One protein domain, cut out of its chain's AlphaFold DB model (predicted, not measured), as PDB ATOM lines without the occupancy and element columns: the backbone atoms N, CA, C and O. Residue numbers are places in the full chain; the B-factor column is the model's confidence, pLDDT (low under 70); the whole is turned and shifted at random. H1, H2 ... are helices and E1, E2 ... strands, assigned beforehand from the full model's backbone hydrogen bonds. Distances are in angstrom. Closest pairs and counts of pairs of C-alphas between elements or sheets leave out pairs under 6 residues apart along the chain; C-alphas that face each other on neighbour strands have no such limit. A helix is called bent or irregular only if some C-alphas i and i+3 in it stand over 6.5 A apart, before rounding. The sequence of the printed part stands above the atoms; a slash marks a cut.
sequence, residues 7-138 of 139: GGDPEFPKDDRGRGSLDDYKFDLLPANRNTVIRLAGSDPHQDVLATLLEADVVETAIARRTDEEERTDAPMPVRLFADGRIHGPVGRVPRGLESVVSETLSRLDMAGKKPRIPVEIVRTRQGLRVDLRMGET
ATOM      1  N   GLY A   7     184.299 108.001 117.067       62.78
ATOM      2  CA  GLY A   7     183.175 108.645 117.726       62.78
ATOM      3  C   GLY A   7     182.629 109.751 116.831       62.78
ATOM      4  O   GLY A   7     183.388 110.464 116.163       62.78
ATOM      5  N   GLY A   8     181.311 109.847 116.783       76.31
ATOM      6  CA  GLY A   8     180.590 110.786 115.943       76.31
ATOM      7  C   GLY A   8     179.103 110.503 116.043       76.31
ATOM      8  O   GLY A   8     178.675 109.357 115.949       76.31
ATOM      9  N   ASP A   9     178.325 111.547 116.254       83.44
ATOM     10  CA  ASP A   9     176.905 111.428 116.516       83.44
ATOM     11  C   ASP A   9     176.103 111.559 115.204       83.44
ATOM     12  O   ASP A   9     176.114 112.624 114.579       83.44
ATOM     13  N   PRO A  10     175.468 110.473 114.714       83.00
ATOM     14  CA  PRO A  10     174.806 110.460 113.413       83.00
ATOM     15  C   PRO A  10     173.554 111.339 113.361       83.00
ATOM     16  O   PRO A  10     173.106 111.637 112.253       83.00
ATOM     17  N   GLU A  11     173.026 111.761 114.516       86.50
ATOM     18  CA  GLU A  11     171.869 112.657 114.624       86.50
ATOM     19  C   GLU A  11     172.169 114.066 114.086       86.50
ATOM     20  O   GLU A  11     171.248 114.778 113.693       86.50
ATOM     21  N   PHE A  12     173.447 114.460 114.011       89.31
ATOM     22  CA  PHE A  12     173.853 115.765 113.487       89.31
ATOM     23  C   PHE A  12     174.338 115.713 112.026       89.31
ATOM     24  O   PHE A  12     174.771 114.659 111.521       89.31
ATOM     25  N   PRO A  13     174.333 116.872 111.332       89.25
ATOM     26  CA  PRO A  13     175.023 117.049 110.058       89.25
ATOM     27  C   PRO A  13     176.479 116.578 110.124       89.25
ATOM     28  O   PRO A  13     177.116 116.623 111.174       89.25
ATOM     29  N   LYS A  14     177.025 116.100 108.998       87.50
ATOM     30  CA  LYS A  14     178.350 115.446 108.919       87.50
ATOM     31  C   LYS A  14     179.487 116.281 109.529       87.50
ATOM     32  O   LYS A  14     180.452 115.725 110.046       87.50
ATOM     33  N   ASP A  15     179.381 117.590 109.424       87.88
ATOM     34  CA  ASP A  15     180.306 118.618 109.883       87.88
ATOM     35  C   ASP A  15     180.098 119.056 111.342       87.88
ATOM     36  O   ASP A  15     180.930 119.795 111.878       87.88
ATOM     37  N   ASP A  16     179.054 118.556 112.005       91.75
ATOM     38  CA  ASP A  16     178.730 118.844 113.408       91.75
ATOM     39  C   ASP A  16     178.475 117.581 114.254       91.75
ATOM     40  O   ASP A  16     177.990 117.637 115.380       91.75
ATOM     41  N   ARG A  17     178.872 116.404 113.756       93.00
ATOM     42  CA  ARG A  17     178.799 115.127 114.503       93.00
ATOM     43  C   ARG A  17     179.781 115.025 115.664       93.00
ATOM     44  O   ARG A  17     179.774 114.028 116.385       93.00
ATOM     45  N   GLY A  18     180.676 115.997 115.792       92.00
ATOM     46  CA  GLY A  18     181.872 115.877 116.606       92.00
ATOM     47  C   GLY A  18     182.836 114.812 116.084       92.00
ATOM     48  O   GLY A  18     182.640 114.203 115.028       92.00
ATOM     49  N   ARG A  19     183.947 114.636 116.796       93.19
ATOM     50  CA  ARG A  19     184.984 113.656 116.445       93.19
ATOM     51  C   ARG A  19     185.787 113.241 117.668       93.19
ATOM     52  O   ARG A  19     186.057 114.047 118.549       93.19
ATOM     53  N   GLY A  20     186.257 112.006 117.645       91.31
ATOM     54  CA  GLY A  20     187.264 111.467 118.553       91.31
ATOM     55  C   GLY A  20     187.446 109.976 118.283       91.31
ATOM     56  O   GLY A  20     186.700 109.397 117.489       91.31
ATOM     57  N   SER A  21     188.435 109.347 118.905       91.75
ATOM     58  CA  SER A  21     188.651 107.906 118.784       91.75
ATOM     59  C   SER A  21     188.971 107.310 120.142       91.75
ATOM     60  O   SER A  21     189.800 107.855 120.864       91.75
ATOM     61  N   LEU A  22     188.370 106.164 120.468       89.62
ATOM     62  CA  LEU A  22     188.790 105.383 121.637       89.62
ATOM     63  C   LEU A  22     190.223 104.854 121.479       89.62
ATOM     64  O   LEU A  22     190.913 104.670 122.472       89.62
ATOM     65  N   ASP A  23     190.698 104.703 120.239       90.94
ATOM     66  CA  ASP A  23     192.084 104.314 119.944       90.94
ATOM     67  C   ASP A  23     193.113 105.369 120.404       90.94
ATOM     68  O   ASP A  23     194.296 105.059 120.530       90.94
ATOM     69  N   ASP A  24     192.687 106.616 120.661       91.94
ATOM     70  CA  ASP A  24     193.558 107.679 121.182       91.94
ATOM     71  C   ASP A  24     193.761 107.582 122.707       91.94
ATOM     72  O   ASP A  24     194.393 108.460 123.312       91.94
ATOM     73  N   TYR A  25     193.225 106.527 123.329       93.06
ATOM     74  CA  TYR A  25     193.262 106.264 124.760       93.06
ATOM     75  C   TYR A  25     193.838 104.881 125.055       93.06
ATOM     76  O   TYR A  25     193.782 103.951 124.252       93.06
ATOM     77  N   LYS A  26     194.419 104.754 126.243       92.31
ATOM     78  CA  LYS A  26     194.903 103.487 126.789       92.31
ATOM     79  C   LYS A  26     193.747 102.678 127.386       92.31
ATOM     80  O   LYS A  26     192.620 103.155 127.482       92.31
ATOM     81  N   PHE A  27     194.039 101.449 127.818       83.94
ATOM     82  CA  PHE A  27     193.053 100.543 128.424       83.94
ATOM     83  C   PHE A  27     192.349 101.119 129.664       83.94
ATOM     84  O   PHE A  27     191.210 100.763 129.933       83.94
ATOM     85  N   ASP A  28     193.002 102.028 130.385       87.44
ATOM     86  CA  ASP A  28     192.478 102.772 131.539       87.44
ATOM     87  C   ASP A  28     191.822 104.111 131.146       87.44
ATOM     88  O   ASP A  28     191.652 105.008 131.972       87.44
ATOM     89  N   LEU A  29     191.513 104.289 129.858       90.44
ATOM     90  CA  LEU A  29     190.965 105.512 129.273       90.44
ATOM     91  C   LEU A  29     191.850 106.747 129.515       90.44
ATOM     92  O   LEU A  29     191.376 107.886 129.454       90.44
ATOM     93  N   LEU A  30     193.143 106.579 129.837       92.81
ATOM     94  CA  LEU A  30     194.090 107.697 129.848       92.81
ATOM     95  C   LEU A  30     194.374 108.132 128.410       92.81
ATOM     96  O   LEU A  30     194.636 107.273 127.563       92.81
ATOM     97  N   PRO A  31     194.386 109.446 128.125       92.94
ATOM     98  CA  PRO A  31     194.849 109.955 126.843       92.94
ATOM     99  C   PRO A  31     196.234 109.391 126.513       92.94
ATOM    100  O   PRO A  31     197.173 109.492 127.311       92.94
ATOM    101  N   ALA A  32     196.383 108.790 125.333       92.00
ATOM    102  CA  ALA A  32     197.658 108.220 124.915       92.00
ATOM    103  C   ALA A  32     198.720 109.318 124.730       92.00
ATOM    104  O   ALA A  32     199.880 109.126 125.103       92.00
ATOM    105  N   ASN A  33     198.306 110.484 124.216       92.25
ATOM    106  CA  ASN A  33     199.180 111.589 123.831       92.25
ATOM    107  C   ASN A  33     198.649 112.944 124.327       92.25
ATOM    108  O   ASN A  33     197.456 113.113 124.563       92.25
ATOM    109  N   ARG A  34     199.529 113.954 124.400       90.94
ATOM    110  CA  ARG A  34     199.142 115.339 124.756       90.94
ATOM    111  C   ARG A  34     198.201 115.997 123.742       90.94
ATOM    112  O   ARG A  34     197.474 116.913 124.092       90.94
ATOM    113  N   ASN A  35     198.197 115.503 122.506       92.50
ATOM    114  CA  ASN A  35     197.374 116.026 121.414       92.50
ATOM    115  C   ASN A  35     196.027 115.299 121.279       92.50
ATOM    116  O   ASN A  35     195.327 115.501 120.289       92.50
ATOM    117  N   THR A  36     195.683 114.409 122.214       94.69
ATOM    118  CA  THR A  36     194.386 113.732 122.203       94.69
ATOM    119  C   THR A  36     193.285 114.757 122.468       94.69
ATOM    120  O   THR A  36     193.311 115.460 123.479       94.69
ATOM    121  N   VAL A  37     192.321 114.840 121.553       95.75
ATOM    122  CA  VAL A  37     191.242 115.832 121.575       95.75
ATOM    123  C   VAL A  37     189.917 115.156 121.248       95.75
ATOM    124  O   VAL A  37     189.857 114.291 120.373       95.75
ATOM    125  N   ILE A  38     188.844 115.586 121.911       95.62
ATOM    126  CA  ILE A  38     187.467 115.257 121.524       95.62
ATOM    127  C   ILE A  38     186.794 116.533 121.033       95.62
ATOM    128  O   ILE A  38     186.662 117.485 121.790       95.62
ATOM    129  N   ARG A  39     186.325 116.553 119.788       96.38
ATOM    130  CA  ARG A  39     185.462 117.633 119.299       96.38
ATOM    131  C   ARG A  39     184.020 117.335 119.654       96.38
ATOM    132  O   ARG A  39     183.542 116.247 119.325       96.38
ATOM    133  N   LEU A  40     183.335 118.308 120.236       95.69
ATOM    134  CA  LEU A  40     181.916 118.196 120.551       95.69
ATOM    135  C   LEU A  40     181.054 118.056 119.296       95.69
ATOM    136  O   LEU A  40     181.412 118.517 118.212       95.69
ATOM    137  N   ALA A  41     179.917 117.399 119.480       95.19
ATOM    138  CA  ALA A  41     178.837 117.330 118.514       95.19
ATOM    139  C   ALA A  41     177.779 118.395 118.824       95.19
ATOM    140  O   ALA A  41     177.600 118.760 119.989       95.19
ATOM    141  N   GLY A  42     177.043 118.851 117.815       94.31
ATOM    142  CA  GLY A  42     175.923 119.767 118.014       94.31
ATOM    143  C   GLY A  42     176.349 121.176 118.430       94.31
ATOM    144  O   GLY A  42     175.672 121.778 119.257       94.31
ATOM    145  N   SER A  43     177.483 121.683 117.941       94.75
ATOM    146  CA  SER A  43     177.936 123.050 118.229       94.75
ATOM    147  C   SER A  43     177.298 124.100 117.309       94.75
ATOM    148  O   SER A  43     177.366 125.294 117.615       94.75
ATOM    149  N   ASP A  44     176.661 123.703 116.203       94.12
ATOM    150  CA  ASP A  44     176.019 124.625 115.253       94.12
ATOM    151  C   ASP A  44     174.929 125.517 115.872       94.12
ATOM    152  O   ASP A  44     174.911 126.710 115.579       94.12
ATOM    153  N   PRO A  45     174.052 125.041 116.772       94.12
ATOM    154  CA  PRO A  45     173.042 125.904 117.395       94.12
ATOM    155  C   PRO A  45     173.614 126.911 118.406       94.12
ATOM    156  O   PRO A  45     172.874 127.734 118.938       94.12
ATOM    157  N   HIS A  46     174.911 126.829 118.722       94.69
ATOM    158  CA  HIS A  46     175.535 127.541 119.840       94.69
ATOM    159  C   HIS A  46     176.608 128.549 119.401       94.69
ATOM    160  O   HIS A  46     177.427 128.973 120.216       94.69
ATOM    161  N   GLN A  47     176.606 128.955 118.127       95.19
ATOM    162  CA  GLN A  47     177.624 129.850 117.559       95.19
ATOM    163  C   GLN A  47     177.725 131.190 118.286       95.19
ATOM    164  O   GLN A  47     178.837 131.658 118.508       95.19
ATOM    165  N   ASP A  48     176.603 131.768 118.716       93.25
ATOM    166  CA  ASP A  48     176.600 133.048 119.430       93.25
ATOM    167  C   ASP A  48     177.341 132.942 120.769       93.25
ATOM    168  O   ASP A  48     178.197 133.766 121.077       93.25
ATOM    169  N   VAL A  49     177.083 131.875 121.534       92.31
ATOM    170  CA  VAL A  49     177.769 131.610 122.812       92.31
ATOM    171  C   VAL A  49     179.256 131.345 122.582       92.31
ATOM    172  O   VAL A  49     180.104 131.810 123.340       92.31
ATOM    173  N   LEU A  50     179.595 130.611 121.523       93.69
ATOM    174  CA  LEU A  50     180.987 130.345 121.169       93.69
ATOM    175  C   LEU A  50     181.719 131.608 120.720       93.69
ATOM    176  O   LEU A  50     182.893 131.771 121.038       93.69
ATOM    177  N   ALA A  51     181.037 132.514 120.020       93.31
ATOM    178  CA  ALA A  51     181.609 133.772 119.574       93.31
ATOM    179  C   ALA A  51     181.965 134.676 120.758       93.31
ATOM    180  O   ALA A  51     183.038 135.272 120.744       93.31
ATOM    181  N   THR A  52     181.135 134.725 121.809       91.38
ATOM    182  CA  THR A  52     181.458 135.518 123.009       91.38
ATOM    183  C   THR A  52     182.635 134.954 123.798       91.38
ATOM    184  O   THR A  52     183.270 135.686 124.544       91.38
ATOM    185  N   LEU A  53     182.902 133.653 123.671       91.94
ATOM    186  CA  LEU A  53     183.956 132.956 124.410       91.94
ATOM    187  C   LEU A  53     185.264 132.826 123.632       91.94
ATOM    188  O   LEU A  53     186.251 132.337 124.168       91.94
ATOM    189  N   LEU A  54     185.278 133.232 122.368       89.31
ATOM    190  CA  LEU A  54     186.421 133.022 121.497       89.31
ATOM    191  C   LEU A  54     187.663 133.818 121.927       89.31
ATOM    192  O   LEU A  54     188.783 133.388 121.665       89.31
ATOM    193  N   GLU A  55     187.459 134.972 122.560       86.44
ATOM    194  CA  GLU A  55     188.532 135.839 123.064       86.44
ATOM    195  C   GLU A  55     188.864 135.580 124.542       86.44
ATOM    196  O   GLU A  55     189.698 136.279 125.111       86.44
ATOM    197  N   ALA A  56     188.224 134.591 125.177       88.25
ATOM    198  CA  ALA A  56     188.517 134.241 126.561       88.25
ATOM    199  C   ALA A  56     189.881 133.537 126.669       88.25
ATOM    200  O   ALA A  56     190.176 132.612 125.909       88.25
ATOM    201  N   ASP A  57     190.690 133.937 127.654       82.69
ATOM    202  CA  ASP A  57     192.048 133.405 127.853       82.69
ATOM    203  C   ASP A  57     192.055 131.936 128.299       82.69
ATOM    204  O   ASP A  57     192.908 131.147 127.887       82.69
ATOM    205  N   VAL A  58     191.118 131.555 129.173       88.19
ATOM    206  CA  VAL A  58     191.025 130.196 129.717       88.19
ATOM    207  C   VAL A  58     189.582 129.733 129.668       88.19
ATOM    208  O   VAL A  58     188.706 130.289 130.334       88.19
ATOM    209  N   VAL A  59     189.360 128.660 128.914       93.44
ATOM    210  CA  VAL A  59     188.060 128.013 128.781       93.44
ATOM    211  C   VAL A  59     188.188 126.574 129.257       93.44
ATOM    212  O   VAL A  59     189.058 125.824 128.820       93.44
ATOM    213  N   GLU A  60     187.308 126.174 130.165       94.38
ATOM    214  CA  GLU A  60     187.270 124.817 130.705       94.38
ATOM    215  C   GLU A  60     185.859 124.235 130.608       94.38
ATOM    216  O   GLU A  60     184.871 124.956 130.478       94.38
ATOM    217  N   THR A  61     185.723 122.919 130.729       93.69
ATOM    218  CA  THR A  61     184.402 122.298 130.835       93.69
ATOM    219  C   THR A  61     183.740 122.607 132.176       93.69
ATOM    220  O   THR A  61     184.356 122.478 133.234       93.69
ATOM    221  N   ALA A  62     182.439 122.868 132.138       88.56
ATOM    222  CA  ALA A  62     181.537 122.888 133.284       88.56
ATOM    223  C   ALA A  62     180.521 121.736 133.173       88.56
ATOM    224  O   ALA A  62     179.321 121.958 133.025       88.56
ATOM    225  N   ILE A  63     181.006 120.494 133.196       81.44
ATOM    226  CA  ILE A  63     180.154 119.299 133.127       81.44
ATOM    227  C   ILE A  63     179.817 118.875 134.558       81.44
ATOM    228  O   ILE A  63     180.714 118.652 135.370       81.44
ATOM    229  N   ALA A  64     178.526 118.795 134.884       67.44
ATOM    230  CA  ALA A  64     178.101 118.200 136.146       67.44
ATOM    231  C   ALA A  64     178.380 116.689 136.120       67.44
ATOM    232  O   ALA A  64     178.284 116.060 135.065       67.44
ATOM    233  N   ARG A  65     178.719 116.101 137.273       64.69
ATOM    234  CA  ARG A  65     178.822 114.640 137.388       64.69
ATOM    235  C   ARG A  65     177.467 114.033 137.010       64.69
ATOM    236  O   ARG A  65     176.451 114.491 137.530       64.69
ATOM    237  N   ARG A  66     177.471 113.041 136.112       64.94
ATOM    238  CA  ARG A  66     176.250 112.317 135.740       64.94
ATOM    239  C   ARG A  66     175.680 111.597 136.956       64.94
ATOM    240  O   ARG A  66     176.438 111.106 137.790       64.94
ATOM    241  N   THR A  67     174.358 111.557 137.058       62.88
ATOM    242  CA  THR A  67     173.668 110.727 138.051       62.88
ATOM    243  C   THR A  67     173.561 109.280 137.558       62.88
ATOM    244  O   THR A  67     173.562 109.024 136.352       62.88
ATOM    245  N   ASP A  68     173.398 108.326 138.479       61.22
ATOM    246  CA  ASP A  68     173.225 106.897 138.155       61.22
ATOM    247  C   ASP A  68     172.045 106.638 137.189       61.22
ATOM    248  O   ASP A  68     172.027 105.667 136.429       61.22
ATOM    249  N   GLU A  69     171.033 107.508 137.204       62.50
ATOM    250  CA  GLU A  69     169.871 107.446 136.314       62.50
ATOM    251  C   GLU A  69     170.202 107.909 134.888       62.50
ATOM    252  O   GLU A  69     169.780 107.279 133.914       62.50
ATOM    253  N   GLU A  70     171.006 108.964 134.746       63.56
ATOM    254  CA  GLU A  70     171.482 109.427 133.441       63.56
ATOM    255  C   GLU A  70     172.361 108.366 132.781       63.56
ATOM    256  O   GLU A  70     172.262 108.161 131.573       63.56
ATOM    257  N   GLU A  71     173.207 107.677 133.549       65.06
ATOM    258  CA  GLU A  71     174.027 106.570 133.042       65.06
ATOM    259  C   GLU A  71     173.173 105.379 132.593       65.06
ATOM    260  O   GLU A  71     173.416 104.811 131.527       65.06
ATOM    261  N   ARG A  72     172.121 105.040 133.350       64.06
ATOM    262  CA  ARG A  72     171.201 103.941 133.013       64.06
ATOM    263  C   ARG A  72     170.372 104.212 131.751       64.06
ATOM    264  O   ARG A  72     169.953 103.264 131.093       64.06
ATOM    265  N   THR A  73     170.123 105.477 131.424       67.69
ATOM    266  CA  THR A  73     169.250 105.889 130.310       67.69
ATOM    267  C   THR A  73     169.999 106.227 129.019       67.69
ATOM    268  O   THR A  73     169.362 106.624 128.047       67.69
ATOM    269  N   ASP A  74     171.332 106.082 128.989       69.19
ATOM    270  CA  ASP A  74     172.184 106.509 127.864       69.19
ATOM    271  C   ASP A  74     171.884 107.956 127.410       69.19
ATOM    272  O   ASP A  74     171.894 108.320 126.224       69.19
ATOM    273  N   ALA A  75     171.579 108.817 128.388       76.00
ATOM    274  CA  ALA A  75     171.278 110.213 128.118       76.00
ATOM    275  C   ALA A  75     172.480 110.887 127.418       76.00
ATOM    276  O   ALA A  75     173.636 110.582 127.740       76.00
ATOM    277  N   PRO A  76     172.257 111.799 126.456       82.19
ATOM    278  CA  PRO A  76     173.351 112.570 125.883       82.19
ATOM    279  C   PRO A  76     174.080 113.369 126.974       82.19
ATOM    280  O   PRO A  76     173.453 113.817 127.929       82.19
ATOM    281  N   MET A  77     175.390 113.583 126.821       88.94
ATOM    282  CA  MET A  77     176.195 114.359 127.774       88.94
ATOM    283  C   MET A  77     176.404 115.797 127.259       88.94
ATOM    284  O   MET A  77     177.363 116.036 126.516       88.94
ATOM    285  N   PRO A  78     175.519 116.762 127.591       91.31
ATOM    286  CA  PRO A  78     175.692 118.153 127.194       91.31
ATOM    287  C   PRO A  78     176.900 118.770 127.901       91.31
ATOM    288  O   PRO A  78     177.139 118.539 129.086       91.31
ATOM    289  N   VAL A  79     177.639 119.603 127.178       93.06
ATOM    290  CA  VAL A  79     178.822 120.286 127.697       93.06
ATOM    291  C   VAL A  79     178.537 121.769 127.811       93.06
ATOM    292  O   VAL A  79     178.132 122.410 126.846       93.06
ATOM    293  N   ARG A  80     178.775 122.308 129.004       94.38
ATOM    294  CA  ARG A  80     178.818 123.744 129.286       94.38
ATOM    295  C   ARG A  80     180.265 124.188 129.424       94.38
ATOM    296  O   ARG A  80     181.130 123.360 129.718       94.38
ATOM    297  N   LEU A  81     180.517 125.479 129.255       94.38
ATOM    298  CA  LEU A  81     181.858 126.054 129.388       94.38
ATOM    299  C   LEU A  81     181.952 126.941 130.623       94.38
ATOM    300  O   LEU A  81     180.996 127.623 130.981       94.38
ATOM    301  N   PHE A  82     183.109 126.925 131.269       93.69
ATOM    302  CA  PHE A  82     183.496 127.867 132.302       93.69
ATOM    303  C   PHE A  82     184.574 128.788 131.739       93.69
ATOM    304  O   PHE A  82     185.629 128.309 131.327       93.69
ATOM    305  N   ALA A  83     184.306 130.086 131.749       93.44
ATOM    306  CA  ALA A  83     185.235 131.137 131.354       93.44
ATOM    307  C   ALA A  83     184.954 132.378 132.209       93.44
ATOM    308  O   ALA A  83     183.830 132.558 132.682       93.44
ATOM    309  N   ASP A  84     185.974 133.194 132.479       89.06
ATOM    310  CA  ASP A  84     185.843 134.480 133.188       89.06
ATOM    311  C   ASP A  84     185.043 134.419 134.506       89.06
ATOM    312  O   ASP A  84     184.294 135.326 134.878       89.06
ATOM    313  N   GLY A  85     185.174 133.306 135.235       86.94
ATOM    314  CA  GLY A  85     184.495 133.097 136.515       86.94
ATOM    315  C   GLY A  85     183.020 132.688 136.417       86.94
ATOM    316  O   GLY A  85     182.354 132.610 137.450       86.94
ATOM    317  N   ARG A  86     182.487 132.423 135.218       90.50
ATOM    318  CA  ARG A  86     181.063 132.137 134.983       90.50
ATOM    319  C   ARG A  86     180.862 130.874 134.151       90.50
ATOM    320  O   ARG A  86     181.742 130.443 133.413       90.50
ATOM    321  N   ILE A  87     179.683 130.266 134.292       91.94
ATOM    322  CA  ILE A  87     179.248 129.131 133.469       91.94
ATOM    323  C   ILE A  87     178.403 129.665 132.315       91.94
ATOM    324  O   ILE A  87     177.429 130.384 132.530       91.94
ATOM    325  N   HIS A  88     178.760 129.262 131.107       92.25
ATOM    326  CA  HIS A  88     178.050 129.545 129.871       92.25
ATOM    327  C   HIS A  88     177.242 128.319 129.454       92.25
ATOM    328  O   HIS A  88     177.536 127.201 129.882       92.25
ATOM    329  N   GLY A  89     176.182 128.548 128.676       84.12
ATOM    330  CA  GLY A  89     175.191 127.537 128.304       84.12
ATOM    331  C   GLY A  89     175.770 126.283 127.635       84.12
ATOM    332  O   GLY A  89     176.982 126.160 127.450       84.12
ATOM    333  N   PRO A  90     174.913 125.309 127.281       90.94
ATOM    334  CA  PRO A  90     175.379 124.175 126.501       90.94
ATOM    335  C   PRO A  90     175.966 124.678 125.176       90.94
ATOM    336  O   PRO A  90     175.383 125.543 124.529       90.94
ATOM    337  N   VAL A  91     177.131 124.156 124.804       94.00
ATOM    338  CA  VAL A  91     177.850 124.496 123.560       94.00
ATOM    339  C   VAL A  91     177.965 123.308 122.601       94.00
ATOM    340  O   VAL A  91     178.680 123.347 121.597       94.00
ATOM    341  N   GLY A  92     177.280 122.227 122.949       93.75
ATOM    342  CA  GLY A  92     177.294 120.949 122.265       93.75
ATOM    343  C   GLY A  92     177.194 119.812 123.270       93.75
ATOM    344  O   GLY A  92     176.909 120.010 124.457       93.75
ATOM    345  N   ARG A  93     177.451 118.602 122.793       94.25
ATOM    346  CA  ARG A  93     177.489 117.385 123.598       94.25
ATOM    347  C   ARG A  93     178.690 116.527 123.243       94.25
ATOM    348  O   ARG A  93     179.249 116.637 122.149       94.25
ATOM    349  N   VAL A  94     179.100 115.672 124.172       93.31
ATOM    350  CA  VAL A  94     180.130 114.669 123.892       93.31
ATOM    351  C   VAL A  94     179.609 113.733 122.791       93.31
ATOM    352  O   VAL A  94     178.454 113.308 122.874       93.31
ATOM    353  N   PRO A  95     180.403 113.428 121.746       92.75
ATOM    354  CA  PRO A  95     179.972 112.505 120.703       92.75
ATOM    355  C   PRO A  95     179.695 111.117 121.276       92.75
ATOM    356  O   PRO A  95     180.437 110.642 122.139       92.75
ATOM    357  N   ARG A  96     178.680 110.446 120.727       88.69
ATOM    358  CA  ARG A  96     178.295 109.096 121.151       88.69
ATOM    359  C   ARG A  96     179.470 108.117 121.105       88.69
ATOM    360  O   ARG A  96     180.227 108.077 120.129       88.69
ATOM    361  N   GLY A  97     179.593 107.312 122.156       87.88
ATOM    362  CA  GLY A  97     180.654 106.327 122.359       87.88
ATOM    363  C   GLY A  97     181.939 106.878 122.990       87.88
ATOM    364  O   GLY A  97     182.886 106.111 123.161       87.88
ATOM    365  N   LEU A  98     182.000 108.171 123.324       91.12
ATOM    366  CA  LEU A  98     183.150 108.811 123.982       91.12
ATOM    367  C   LEU A  98     182.822 109.331 125.390       91.12
ATOM    368  O   LEU A  98     183.708 109.830 126.084       91.12
ATOM    369  N   GLU A  99     181.575 109.190 125.839       89.44
ATOM    370  CA  GLU A  99     181.091 109.656 127.138       89.44
ATOM    371  C   GLU A  99     181.877 109.031 128.291       89.44
ATOM    372  O   GLU A  99     182.303 109.745 129.196       89.44
ATOM    373  N   SER A 100     182.144 107.722 128.231       89.06
ATOM    374  CA  SER A 100     182.891 107.005 129.274       89.06
ATOM    375  C   SER A 100     184.287 107.584 129.496       89.06
ATOM    376  O   SER A 100     184.751 107.667 130.627       89.06
ATOM    377  N   VAL A 101     184.948 108.037 128.429       91.50
ATOM    378  CA  VAL A 101     186.285 108.634 128.513       91.50
ATOM    379  C   VAL A 101     186.244 109.991 129.211       91.50
ATOM    380  O   VAL A 101     187.134 110.316 130.000       91.50
ATOM    381  N   VAL A 102     185.215 110.791 128.929       92.19
ATOM    382  CA  VAL A 102     185.014 112.087 129.583       92.19
ATOM    383  C   VAL A 102     184.682 111.883 131.060       92.19
ATOM    384  O   VAL A 102     185.347 112.483 131.902       92.19
ATOM    385  N   SER A 103     183.744 110.985 131.389       90.81
ATOM    386  CA  SER A 103     183.405 110.641 132.777       90.81
ATOM    387  C   SER A 103     184.624 110.166 133.568       90.81
ATOM    388  O   SER A 103     184.897 110.692 134.647       90.81
ATOM    389  N   GLU A 104     185.403 109.234 133.015       91.81
ATOM    390  CA  GLU A 104     186.607 108.716 133.669       91.81
ATOM    391  C   GLU A 104     187.661 109.814 133.858       91.81
ATOM    392  O   GLU A 104     188.290 109.925 134.908       91.81
ATOM    393  N   THR A 105     187.827 110.699 132.875       92.75
ATOM    394  CA  THR A 105     188.743 111.840 132.996       92.75
ATOM    395  C   THR A 105     188.348 112.773 134.137       92.75
ATOM    396  O   THR A 105     189.200 113.126 134.951       92.75
ATOM    397  N   LEU A 106     187.066 113.129 134.244       92.00
ATOM    398  CA  LEU A 106     186.562 113.964 135.337       92.00
ATOM    399  C   LEU A 106     186.724 113.273 136.698       92.00
ATOM    400  O   LEU A 106     187.156 113.916 137.653       92.00
ATOM    401  N   SER A 107     186.440 111.968 136.769       90.94
ATOM    402  CA  SER A 107     186.627 111.146 137.972       90.94
ATOM    403  C   SER A 107     188.084 111.152 138.440       90.94
ATOM    404  O   SER A 107     188.369 111.429 139.602       90.94
ATOM    405  N   ARG A 108     189.037 110.943 137.527       91.31
ATOM    406  CA  ARG A 108     190.472 110.969 137.855       91.31
ATOM    407  C   ARG A 108     190.952 112.327 138.329       91.31
ATOM    408  O   ARG A 108     191.744 112.386 139.264       91.31
ATOM    409  N   LEU A 109     190.499 113.409 137.693       91.56
ATOM    410  CA  LEU A 109     190.839 114.762 138.132       91.56
ATOM    411  C   LEU A 109     190.355 115.002 139.566       91.56
ATOM    412  O   LEU A 109     191.137 115.481 140.384       91.56
ATOM    413  N   ASP A 110     189.122 114.595 139.875       90.81
ATOM    414  CA  ASP A 110     188.542 114.686 141.218       90.81
ATOM    415  C   ASP A 110     189.320 113.844 142.244       90.81
ATOM    416  O   ASP A 110     189.759 114.364 143.269       90.81
ATOM    417  N   MET A 111     189.600 112.571 141.933       91.31
ATOM    418  CA  MET A 111     190.403 111.682 142.788       91.31
ATOM    419  C   MET A 111     191.831 112.201 143.013       91.31
ATOM    420  O   MET A 111     192.415 111.970 144.069       91.31
ATOM    421  N   ALA A 112     192.396 112.925 142.044       91.12
ATOM    422  CA  ALA A 112     193.701 113.571 142.157       91.12
ATOM    423  C   ALA A 112     193.662 114.916 142.915       91.12
ATOM    424  O   ALA A 112     194.681 115.607 142.976       91.12
ATOM    425  N   GLY A 113     192.504 115.326 143.448       90.38
ATOM    426  CA  GLY A 113     192.314 116.611 144.128       90.38
ATOM    427  C   GLY A 113     192.400 117.827 143.198       90.38
ATOM    428  O   GLY A 113     192.537 118.959 143.666       90.38
ATOM    429  N   LYS A 114     192.348 117.617 141.877       90.94
ATOM    430  CA  LYS A 114     192.274 118.683 140.875       90.94
ATOM    431  C   LYS A 114     190.811 119.053 140.645       90.94
ATOM    432  O   LYS A 114     189.895 118.281 140.911       90.94
ATOM    433  N   LYS A 115     190.574 120.243 140.095       89.50
ATOM    434  CA  LYS A 115     189.227 120.610 139.645       89.50
ATOM    435  C   LYS A 115     188.808 119.633 138.532       89.50
ATOM    436  O   LYS A 115     189.587 119.468 137.593       89.50
ATOM    437  N   PRO A 116     187.612 119.018 138.591       91.12
ATOM    438  CA  PRO A 116     187.121 118.116 137.552       91.12
ATOM    439  C   PRO A 116     186.670 118.926 136.335       91.12
ATOM    440  O   PRO A 116     185.482 119.114 136.078       91.12
ATOM    441  N   ARG A 117     187.642 119.496 135.625       92.31
ATOM    442  CA  ARG A 117     187.444 120.352 134.464       92.31
ATOM    443  C   ARG A 117     188.501 120.035 133.420       92.31
ATOM    444  O   ARG A 117     189.685 119.946 133.728       92.31
ATOM    445  N   ILE A 118     188.054 119.849 132.190       95.06
ATOM    446  CA  ILE A 118     188.902 119.563 131.041       95.06
ATOM    447  C   ILE A 118     189.160 120.895 130.323       95.06
ATOM    448  O   ILE A 118     188.193 121.628 130.094       95.06
ATOM    449  N   PRO A 119     190.410 121.228 129.961       95.62
ATOM    450  CA  PRO A 119     190.691 122.418 129.165       95.62
ATOM    451  C   PRO A 119     190.015 122.345 127.791       95.62
ATOM    452  O   PRO A 119     189.866 121.269 127.204       95.62
ATOM    453  N   VAL A 120     189.580 123.492 127.279       96.38
ATOM    454  CA  VAL A 120     188.802 123.603 126.044       96.38
ATOM    455  C   VAL A 120     189.449 124.602 125.101       96.38
ATOM    456  O   VAL A 120     189.874 125.678 125.505       96.38
ATOM    457  N   GLU A 121     189.457 124.258 123.821       95.50
ATOM    458  CA  GLU A 121     189.856 125.141 122.734       95.50
ATOM    459  C   GLU A 121     188.652 125.396 121.819       95.50
ATOM    460  O   GLU A 121     188.019 124.459 121.322       95.50
ATOM    461  N   ILE A 122     188.321 126.668 121.587       95.06
ATOM    462  CA  ILE A 122     187.303 127.057 120.606       95.06
ATOM    463  C   ILE A 122     188.009 127.307 119.276       95.06
ATOM    464  O   ILE A 122     188.815 128.223 119.139       95.06
ATOM    465  N   VAL A 123     187.697 126.490 118.275       94.19
ATOM    466  CA  VAL A 123     188.399 126.490 116.988       94.19
ATOM    467  C   VAL A 123     187.510 127.020 115.873       94.19
ATOM    468  O   VAL A 123     186.370 126.584 115.688       94.19
ATOM    469  N   ARG A 124     188.051 127.946 115.075       94.12
ATOM    470  CA  ARG A 124     187.406 128.427 113.847       94.12
ATOM    471  C   ARG A 124     187.587 127.402 112.730       94.12
ATOM    472  O   ARG A 124     188.702 126.994 112.412       94.12
ATOM    473  N   THR A 125     186.490 127.016 112.096       91.81
ATOM    474  CA  THR A 125     186.481 126.167 110.899       91.81
ATOM    475  C   THR A 125     185.772 126.883 109.751       91.81
ATOM    476  O   THR A 125     185.180 127.943 109.942       91.81
ATOM    477  N   ARG A 126     185.800 126.304 108.542       90.00
ATOM    478  CA  ARG A 126     185.064 126.865 107.392       90.00
ATOM    479  C   ARG A 126     183.543 126.797 107.590       90.00
ATOM    480  O   ARG A 126     182.826 127.508 106.901       90.00
ATOM    481  N   GLN A 127     183.083 125.941 108.500       90.00
ATOM    482  CA  GLN A 127     181.681 125.667 108.811       90.00
ATOM    483  C   GLN A 127     181.196 126.396 110.074       90.00
ATOM    484  O   GLN A 127     180.040 126.259 110.445       90.00
ATOM    485  N   GLY A 128     182.065 127.165 110.738       92.88
ATOM    486  CA  GLY A 128     181.753 127.857 111.989       92.88
ATOM    487  C   GLY A 128     182.705 127.494 113.126       92.88
ATOM    488  O   GLY A 128     183.762 126.884 112.925       92.88
ATOM    489  N   LEU A 129     182.341 127.907 114.331       95.50
ATOM    490  CA  LEU A 129     183.038 127.620 115.575       95.50
ATOM    491  C   LEU A 129     182.739 126.195 116.042       95.50
ATOM    492  O   LEU A 129     181.613 125.696 115.950       95.50
ATOM    493  N   ARG A 130     183.778 125.535 116.547       95.62
ATOM    494  CA  ARG A 130     183.721 124.195 117.134       95.62
ATOM    495  C   ARG A 130     184.433 124.197 118.474       95.62
ATOM    496  O   ARG A 130     185.267 125.059 118.739       95.62
ATOM    497  N   VAL A 131     184.116 123.203 119.290       95.94
ATOM    498  CA  VAL A 131     184.675 123.049 120.630       95.94
ATOM    499  C   VAL A 131     185.502 121.778 120.680       95.94
ATOM    500  O   VAL A 131     184.970 120.687 120.473       95.94
ATOM    501  N   ASP A 132     186.788 121.928 120.963       96.62
ATOM    502  CA  ASP A 132     187.749 120.845 121.101       96.62
ATOM    503  C   ASP A 132     188.111 120.697 122.593       96.62
ATOM    504  O   ASP A 132     188.742 121.563 123.194       96.62
ATOM    505  N   LEU A 133     187.694 119.591 123.214       96.25
ATOM    506  CA  LEU A 133     188.109 119.196 124.560       96.25
ATOM    507  C   LEU A 133     189.552 118.692 124.506       96.25
ATOM    508  O   LEU A 133     189.835 117.677 123.861       96.25
ATOM    509  N   ARG A 134     190.463 119.366 125.201       96.44
ATOM    510  CA  ARG A 134     191.905 119.088 125.214       96.44
ATOM    511  C   ARG A 134     192.243 117.960 126.186       96.44
ATOM    512  O   ARG A 134     192.955 118.131 127.172       96.44
ATOM    513  N   MET A 135     191.721 116.772 125.900       96.00
ATOM    514  CA  MET A 135     191.829 115.594 126.767       96.00
ATOM    515  C   MET A 135     193.283 115.266 127.129       96.00
ATOM    516  O   MET A 135     193.575 114.963 128.280       96.00
ATOM    517  N   GLY A 136     194.220 115.389 126.189       93.81
ATOM    518  CA  GLY A 136     195.643 115.125 126.419       93.81
ATOM    519  C   GLY A 136     196.323 116.023 127.462       93.81
ATOM    520  O   GLY A 136     197.376 115.649 127.981       93.81
ATOM    521  N   GLU A 137     195.724 117.164 127.808       93.44
ATOM    522  CA  GLU A 137     196.217 118.088 128.840       93.44
ATOM    523  C   GLU A 137     195.797 117.667 130.259       93.44
ATOM    524  O   GLU A 137     196.293 118.210 131.242       93.44
ATOM    525  N   THR A 138     194.935 116.651 130.376       90.69
ATOM    526  CA  THR A 138     194.447 116.104 131.659       90.69
ATOM    527  C   THR A 138     195.201 114.861 132.142       90.69
ATOM    528  O   THR A 138     194.801 114.251 133.134       90.69
TER     529      THR A 138
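AT A GLANCE: This is residues 7 to 138 of the 139 residues of an uncharacterized protein of Amnibacterium setariae (UniProt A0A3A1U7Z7). Two separate two-stranded hairpins, E1-E2 and E3-E4, come near each other at E2 and E4, and helix H1 packs on both. H3 lies at the opposite side of the domain from H1, and a long unnamed stretch, residues 7 to 43, pairs briefly with E4. The printed part has 132 residues, with the order H1 H2 E1 E2 H3 E3 E4 H4; both sheets are antiparallel. The class is mixed, helices and strands, with under half of the residues in named elements. The whole is compact, radius of gyration of the C-alphas 13.8 A, spanning 35 by 34 by 31 A.

IN THESE COORDINATES: After residues 7 to 43, find C-alpha 44 at (176.019, 124.625, 115.253), where H1 runs to 53, 14.7 A; it is irregular, C-alphas 45 and 48 being 8.2 A apart. H2 is residues 68 to 72, E1 78 to 83, and E2 86 to 93, 19.0 A, bending by 56 degrees at 89. H3, residues 99 to 111, measures 18.3 A. E3 is 120 to 125, E4 128 to 133, and H4 135 to 138, ending at (194.447, 116.104, 131.659).

HOW THE PARTS SIT: In the hairpin E1 and E2, look for N 79 and O 92, 2.8 A apart; in the hairpin E3 and E4, for N 121 and O 132, 2.9 A. H1's closest C-alphas are His 46 to Val 91 of E2, 5.3 A, and Gln 47 to Leu 129 of E4, 6.2 A. H3, with residues 105 to 109 alone, only just touches H4, with 3 pairs of C-alphas within 8 A; the closest are Thr 105 and Thr 138, 7.2 A. H2 and H3 are apart. Every O i to N i+4 pair is within hydrogen-bond range in H2 and H3, 4 of 6 in H1; H4 is too short for one.

THE WHOLE: The C-alphas farthest apart, Met 111 and Arg 126, stand 38.9 A apart. The printed part has no cut; H1 to H2 is a long link. Confidence is under 70 at residue 7 and residues 64 to 74.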